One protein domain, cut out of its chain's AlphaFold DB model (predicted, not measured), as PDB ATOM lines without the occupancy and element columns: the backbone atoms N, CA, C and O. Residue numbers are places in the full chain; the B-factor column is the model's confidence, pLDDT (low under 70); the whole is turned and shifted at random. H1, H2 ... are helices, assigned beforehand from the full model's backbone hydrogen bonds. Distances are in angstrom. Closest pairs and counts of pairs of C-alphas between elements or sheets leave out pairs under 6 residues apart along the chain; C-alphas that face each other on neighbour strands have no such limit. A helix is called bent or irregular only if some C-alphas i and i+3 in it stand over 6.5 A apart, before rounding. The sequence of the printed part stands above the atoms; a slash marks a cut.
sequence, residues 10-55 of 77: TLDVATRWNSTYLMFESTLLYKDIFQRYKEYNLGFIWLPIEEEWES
ATOM      1  N   THR A  10     -22.403  22.876 -38.799       93.88
ATOM      2  CA  THR A  10     -21.483  21.762 -39.028       93.88
ATOM      3  C   THR A  10     -20.075  22.210 -38.682       93.88
ATOM      4  O   THR A  10     -19.630  23.251 -39.150       93.88
ATOM      5  N   LEU A  11     -19.376  21.433 -37.855       94.38
ATOM      6  CA  LEU A  11     -17.965  21.671 -37.573       94.38
ATOM      7  C   LEU A  11     -17.099  21.051 -38.663       94.38
ATOM      8  O   LEU A  11     -17.393  19.962 -39.164       94.38
ATOM      9  N   ASP A  12     -16.003  21.733 -38.977       95.56
ATOM     10  CA  ASP A  12     -14.967  21.156 -39.815       95.56
ATOM     11  C   ASP A  12     -14.276  19.968 -39.122       95.56
ATOM     12  O   ASP A  12     -14.114  19.913 -37.901       95.56
ATOM     13  N   VAL A  13     -13.867  19.000 -39.933       95.75
ATOM     14  CA  VAL A  13     -13.145  17.790 -39.571       95.75
ATOM     15  C   VAL A  13     -11.963  17.685 -40.529       95.75
ATOM     16  O   VAL A  13     -12.115  17.257 -41.669       95.75
ATOM     17  N   ALA A  14     -10.762  17.999 -40.043       93.56
ATOM     18  CA  ALA A  14      -9.553  18.134 -40.864       93.56
ATOM     19  C   ALA A  14      -9.228  16.926 -41.770       93.56
ATOM     20  O   ALA A  14      -8.574  17.071 -42.799       93.56
ATOM     21  N   THR A  15      -9.676  15.716 -41.415       94.00
ATOM     22  CA  THR A  15      -9.461  14.495 -42.211       94.00
ATOM     23  C   THR A  15     -10.546  14.237 -43.263       94.00
ATOM     24  O   THR A  15     -10.497  13.218 -43.949       94.00
ATOM     25  N   ARG A  16     -11.575  15.085 -43.359       90.62
ATOM     26  CA  ARG A  16     -12.736  14.912 -44.240       90.62
ATOM     27  C   ARG A  16     -13.065  16.233 -44.916       90.62
ATOM     28  O   ARG A  16     -13.975  16.915 -44.494       90.62
ATOM     29  N   TRP A  17     -12.405  16.563 -46.013       90.38
ATOM     30  CA  TRP A  17     -12.598  17.854 -46.688       90.38
ATOM     31  C   TRP A  17     -14.077  18.218 -47.009       90.38
ATOM     32  O   TRP A  17     -14.422  19.395 -47.021       90.38
ATOM     33  N   ASN A  18     -14.981  17.238 -47.181       91.81
ATOM     34  CA  ASN A  18     -16.431  17.477 -47.301       91.81
ATOM     35  C   ASN A  18     -17.024  18.245 -46.101       91.81
ATOM     36  O   ASN A  18     -17.977  19.004 -46.269       91.81
ATOM     37  N   SER A  19     -16.482  18.072 -44.887       94.56
ATOM     38  CA  SER A  19     -16.929  18.819 -43.705       94.56
ATOM     39  C   SER A  19     -16.656  20.306 -43.829       94.56
ATOM     40  O   SER A  19     -17.440  21.094 -43.314       94.56
ATOM     41  N   THR A  20     -15.586  20.696 -44.525       95.12
ATOM     42  CA  THR A  20     -15.257  22.104 -44.747       95.12
ATOM     43  C   THR A  20     -16.342  22.764 -45.597       95.12
ATOM     44  O   THR A  20     -16.838  23.829 -45.238       95.12
ATOM     45  N   TYR A  21     -16.791  22.097 -46.669       95.88
ATOM     46  CA  TYR A  21     -17.920  22.564 -47.480       95.88
ATOM     47  C   TYR A  21     -19.206  22.696 -46.653       95.88
ATOM     48  O   TYR A  21     -19.827  23.756 -46.654       95.88
ATOM     49  N   LEU A  22     -19.574  21.664 -45.887       95.69
ATOM     50  CA  LEU A  22     -20.790  21.674 -45.060       95.69
ATOM     51  C   LEU A  22     -20.735  22.724 -43.934       95.69
ATOM     52  O   LEU A  22     -21.749  23.344 -43.590       95.69
ATOM     53  N   MET A  23     -19.551  22.958 -43.363       96.31
ATOM     54  CA  MET A  23     -19.319  24.037 -42.405       96.31
ATOM     55  C   MET A  23     -19.607  25.387 -43.059       96.31
ATOM     56  O   MET A  23     -20.412  26.143 -42.515       96.31
ATOM     57  N   PHE A  24     -19.026  25.679 -44.226       96.38
ATOM     58  CA  PHE A  24     -19.304  26.929 -44.938       96.38
ATOM     59  C   PHE A  24     -20.782  27.065 -45.315       96.38
ATOM     60  O   PHE A  24     -21.367  28.113 -45.058       96.38
ATOM     61  N   GLU A  25     -21.407  26.002 -45.824       95.50
ATOM     62  CA  GLU A  25     -22.821  25.999 -46.206       95.50
ATOM     63  C   GLU A  25     -23.731  26.408 -45.032       95.50
ATOM     64  O   GLU A  25     -24.611  27.259 -45.173       95.50
ATOM     65  N   SER A  26     -23.509  25.826 -43.848       94.12
ATOM     66  CA  SER A  26     -24.267  26.186 -42.641       94.12
ATOM     67  C   SER A  26     -23.873  27.556 -42.074       94.12
ATOM     68  O   SER A  26     -24.740  28.307 -41.637       94.12
ATOM     69  N   THR A  27     -22.592  27.922 -42.111       94.25
ATOM     70  CA  THR A  27     -22.101  29.186 -41.541       94.25
ATOM     71  C   THR A  27     -22.592  30.389 -42.343       94.25
ATOM     72  O   THR A  27     -23.072  31.355 -41.752       94.25
ATOM     73  N   LEU A  28     -22.546  30.313 -43.677       94.62
ATOM     74  CA  LEU A  28     -23.035  31.368 -44.566       94.62
ATOM     75  C   LEU A  28     -24.560  31.513 -44.484       94.62
ATOM     76  O   LEU A  28     -25.060  32.634 -44.441       94.62
ATOM     77  N   LEU A  29     -25.300  30.403 -44.349       93.69
ATOM     78  CA  LEU A  29     -26.749  30.440 -44.104       93.69
ATOM     79  C   LEU A  29     -27.108  31.223 -42.828       93.69
ATOM     80  O   LEU A  29     -28.153  31.873 -42.772       93.69
ATOM     81  N   TYR A  30     -26.253  31.160 -41.805       93.44
ATOM     82  CA  TYR A  30     -26.472  31.799 -40.509       93.44
ATOM     83  C   TYR A  30     -25.655  33.081 -40.291       93.44
ATOM     84  O   TYR A  30     -25.634  33.572 -39.161       93.44
ATOM     85  N   LYS A  31     -25.036  33.670 -41.330       93.19
ATOM     86  CA  LYS A  31     -24.225  34.908 -41.233       93.19
ATOM     87  C   LYS A  31     -24.937  36.007 -40.428       93.19
ATOM     88  O   LYS A  31     -24.416  36.471 -39.413       93.19
ATOM     89  N   ASP A  32     -26.175  36.331 -40.800       91.50
ATOM     90  CA  ASP A  32     -26.994  37.349 -40.122       91.50
ATOM     91  C   ASP A  32     -27.344  36.974 -38.672       91.50
ATOM     92  O   ASP A  32     -27.477  37.835 -37.798       91.50
ATOM     93  N   ILE A  33     -27.495  35.675 -38.391       91.62
ATOM     94  CA  ILE A  33     -27.776  35.181 -37.039       91.62
ATOM     95  C   ILE A  33     -26.552  35.369 -36.146       91.62
ATOM     96  O   ILE A  33     -26.717  35.782 -35.000       91.62
ATOM     97  N   PHE A  34     -25.338  35.139 -36.652       92.06
ATOM     98  CA  PHE A  34     -24.110  35.416 -35.904       92.06
ATOM     99  C   PHE A  34     -23.925  36.911 -35.628       92.06
ATOM    100  O   PHE A  34     -23.566  37.280 -34.507       92.06
ATOM    101  N   GLN A  35     -24.220  37.771 -36.610       90.50
ATOM    102  CA  GLN A  35     -24.206  39.226 -36.423       90.50
ATOM    103  C   GLN A  35     -25.173  39.644 -35.313       90.50
ATOM    104  O   GLN A  35     -24.771  40.299 -34.353       90.50
ATOM    105  N   ARG A  36     -26.422  39.172 -35.379       91.00
ATOM    106  CA  ARG A  36     -27.427  39.437 -34.349       91.00
ATOM    107  C   ARG A  36     -27.025  38.862 -32.991       91.00
ATOM    108  O   ARG A  36     -27.204  39.510 -31.968       91.00
ATOM    109  N   TYR A  37     -26.465  37.656 -32.948       90.75
ATOM    110  CA  TYR A  37     -26.030  37.021 -31.703       90.75
ATOM    111  C   TYR A  37     -24.945  37.835 -30.986       90.75
ATOM    112  O   TYR A  37     -24.994  37.959 -29.761       90.75
ATOM    113  N   LYS A  38     -24.026  38.458 -31.735       90.31
ATOM    114  CA  LYS A  38     -23.012  39.378 -31.193       90.31
ATOM    115  C   LYS A  38     -23.627  40.580 -30.469       90.31
ATOM    116  O   LYS A  38     -23.074  41.031 -29.471       90.31
ATOM    117  N   GLU A  39     -24.775  41.078 -30.928       89.75
ATOM    118  CA  GLU A  39     -25.488  42.186 -30.274       89.75
ATOM    119  C   GLU A  39     -26.053  41.784 -28.901       89.75
ATOM    120  O   GLU A  39     -26.091  42.602 -27.984       89.75
ATOM    121  N   TYR A  40     -26.470  40.521 -28.740       90.12
ATOM    122  CA  TYR A  40     -27.051  40.012 -27.490       90.12
ATOM    123  C   TYR A  40     -26.017  39.424 -26.525       90.12
ATOM    124  O   TYR A  40     -26.245  39.424 -25.314       90.12
ATOM    125  N   ASN A  41     -24.901  38.897 -27.030       88.62
ATOM    126  CA  ASN A  41     -23.869  38.261 -26.222       88.62
ATOM    127  C   ASN A  41     -22.529  38.985 -26.380       88.62
ATOM    128  O   ASN A  41     -21.740  38.679 -27.269       88.62
ATOM    129  N   LEU A  42     -22.240  39.893 -25.444       79.38
ATOM    130  CA  LEU A  42     -20.984  40.654 -25.401       79.38
ATOM    131  C   LEU A  42     -19.730  39.770 -25.246       79.38
ATOM    132  O   LEU A  42     -18.625  40.229 -25.524       79.38
ATOM    133  N   GLY A  43     -19.881  38.513 -24.810       86.31
ATOM    134  CA  GLY A  43     -18.793  37.533 -24.747       86.31
ATOM    135  C   GLY A  43     -18.477  36.873 -26.093       86.31
ATOM    136  O   GLY A  43     -17.452  36.200 -26.219       86.31
ATOM    137  N   PHE A  44     -19.321  37.061 -27.109       86.31
ATOM    138  CA  PHE A  44     -19.085  36.561 -28.459       86.31
ATOM    139  C   PHE A  44     -18.161  37.514 -29.229       86.31
ATOM    140  O   PHE A  44     -18.587  38.367 -30.007       86.31
ATOM    141  N   ILE A  45     -16.861  37.384 -28.966       82.88
ATOM    142  CA  ILE A  45     -15.829  38.284 -29.504       82.88
ATOM    143  C   ILE A  45     -15.333  37.900 -30.902       82.88
ATOM    144  O   ILE A  45     -14.678  38.709 -31.555       82.88
ATOM    145  N   TRP A  46     -15.630  36.686 -31.366       82.31
ATOM    146  CA  TRP A  46     -15.088  36.145 -32.609       82.31
ATOM    147  C   TRP A  46     -16.172  36.098 -33.688       82.31
ATOM    148  O   TRP A  46     -16.963  35.161 -33.756       82.31
ATOM    149  N   LEU A  47     -16.227  37.151 -34.500       90.56
ATOM    150  CA  LEU A  47     -17.077  37.246 -35.682       90.56
ATOM    151  C   LEU A  47     -16.197  37.724 -36.842       90.56
ATOM    152  O   LEU A  47     -15.516  38.736 -36.645       90.56
ATOM    153  N   PRO A  48     -16.226  37.055 -38.007       92.56
ATOM    154  CA  PRO A  48     -15.483  37.513 -39.170       92.56
ATOM    155  C   PRO A  48     -15.865  38.946 -39.566       92.56
ATOM    156  O   PRO A  48     -17.029  39.349 -39.416       92.56
ATOM    157  N   ILE A  49     -14.890  39.706 -40.062       93.69
ATOM    158  CA  ILE A  49     -15.133  41.008 -40.706       93.69
ATOM    159  C   ILE A  49     -15.700  40.807 -42.118       93.69
ATOM    160  O   ILE A  49     -15.709  39.690 -42.636       93.69
ATOM    161  N   GLU A  50     -16.203  41.869 -42.748       94.06
ATOM    162  CA  GLU A  50     -16.880  41.745 -44.048       94.06
ATOM    163  C   GLU A  50     -15.959  41.153 -45.122       94.06
ATOM    164  O   GLU A  50     -16.364  40.252 -45.852       94.06
ATOM    165  N   GLU A  51     -14.683  41.540 -45.140       96.94
ATOM    166  CA  GLU A  51     -13.693  41.010 -46.082       96.94
ATOM    167  C   GLU A  51     -13.442  39.500 -45.895       96.94
ATOM    168  O   GLU A  51     -13.177  38.770 -46.858       96.94
ATOM    169  N   GLU A  52     -13.537  39.002 -44.660       96.00
ATOM    170  CA  GLU A  52     -13.414  37.575 -44.351       96.00
ATOM    171  C   GLU A  52     -14.674  36.805 -44.759       96.00
ATOM    172  O   GLU A  52     -14.571  35.670 -45.235       96.00
ATOM    173  N   TRP A  53     -15.854  37.422 -44.635       96.00
ATOM    174  CA  TRP A  53     -17.098  36.862 -45.164       96.00
ATOM    175  C   TRP A  53     -17.059  36.747 -46.686       96.00
ATOM    176  O   TRP A  53     -17.301  35.662 -47.211       96.00
ATOM    177  N   GLU A  54     -16.667  37.810 -47.388       97.00
ATOM    178  CA  GLU A  54     -16.506  37.791 -48.848       97.00
ATOM    179  C   GLU A  54     -15.492  36.731 -49.301       97.00
ATOM    180  O   GLU A  54     -15.682  36.039 -50.304       97.00
ATOM    181  N   SER A  55     -14.389  36.591 -48.562       96.94
ATOM    182  CA  SER A  55     -13.386  35.559 -48.833       96.94
ATOM    183  C   SER A  55     -13.956  34.154 -48.614       96.94
ATOM    184  O   SER A  55     -13.718  33.260 -49.426       96.94
TER     185      SER A  55
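What this domain is: This is residues 10 to 55 of the 77 residues of an uncharacterized protein of Zostera marina (UniProt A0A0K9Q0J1). Two helices, H1 and H2, follow each other end to end with an open corner between them, making a wide V. From the far end of H2 the chain folds back through residues 41 to 49 to a short third helix, H3, which lies to one side of the V, level with its corner, while residues 10 to 15 run beside the first part of H1. It is an open arrangement in which no helix touches another. The printed part has 46 residues, with three named helices in the order H1, H2, H3 and no named strand, and its class is all helix. The whole is loose, with a radius of gyration of the C-alphas of 12.0 A, and elongated, with spans of 33 by 20 by 16 A.

How they stand to each other: After residues 10 to 16 comes H1, residues 17 to 29, the longest helix. A tight link of one residue, Tyr 30, leads to H2, residues 31 to 40. H1 and H2 meet only through their link. A short link of 9 residues leads from H2 to H3, residues 50 to 55. H2 and H3 are only just apart, their closest C-alphas 8.4 A from each other. H1 and H3 are also only just apart, with 8.1 A between their closest C-alphas. In H3 each O i to N i+4 pair is within hydrogen-bond range; in H1 8 of 9 such pairs are, and in H2 5 of 6.

Where its parts are: H1 begins at C-alpha 17, at (-12.598, 17.854, -46.688), and measures 19.1 A from first to last C-alpha; along it x falls and y rises. It ends at C-alpha 29, at (-26.749, 30.440, -44.104). H2 measures 14.9 A from C-alpha 31 to C-alpha 40, and z rises along it to the end at (-27.051, 40.012, -27.490). H3 runs from Glu 50 to Ser 55, with y and z both falling from its first C-alpha to its last, at (-13.386, 35.559, -48.833). No helix is bent or irregular.

The domain as a whole: The two C-alphas farthest apart are those of Thr 15 and Tyr 40, at 34.3 A. The first and last printed C-alphas, of Thr 10 and Ser 55, are 18.8 A apart. The printed part has no cut and is one domain, residues 10 to 55 of a full chain of 77 residues. No link between helices is long. The mean pLDDT of the printed part is 92.4, and no printed residue is under 70.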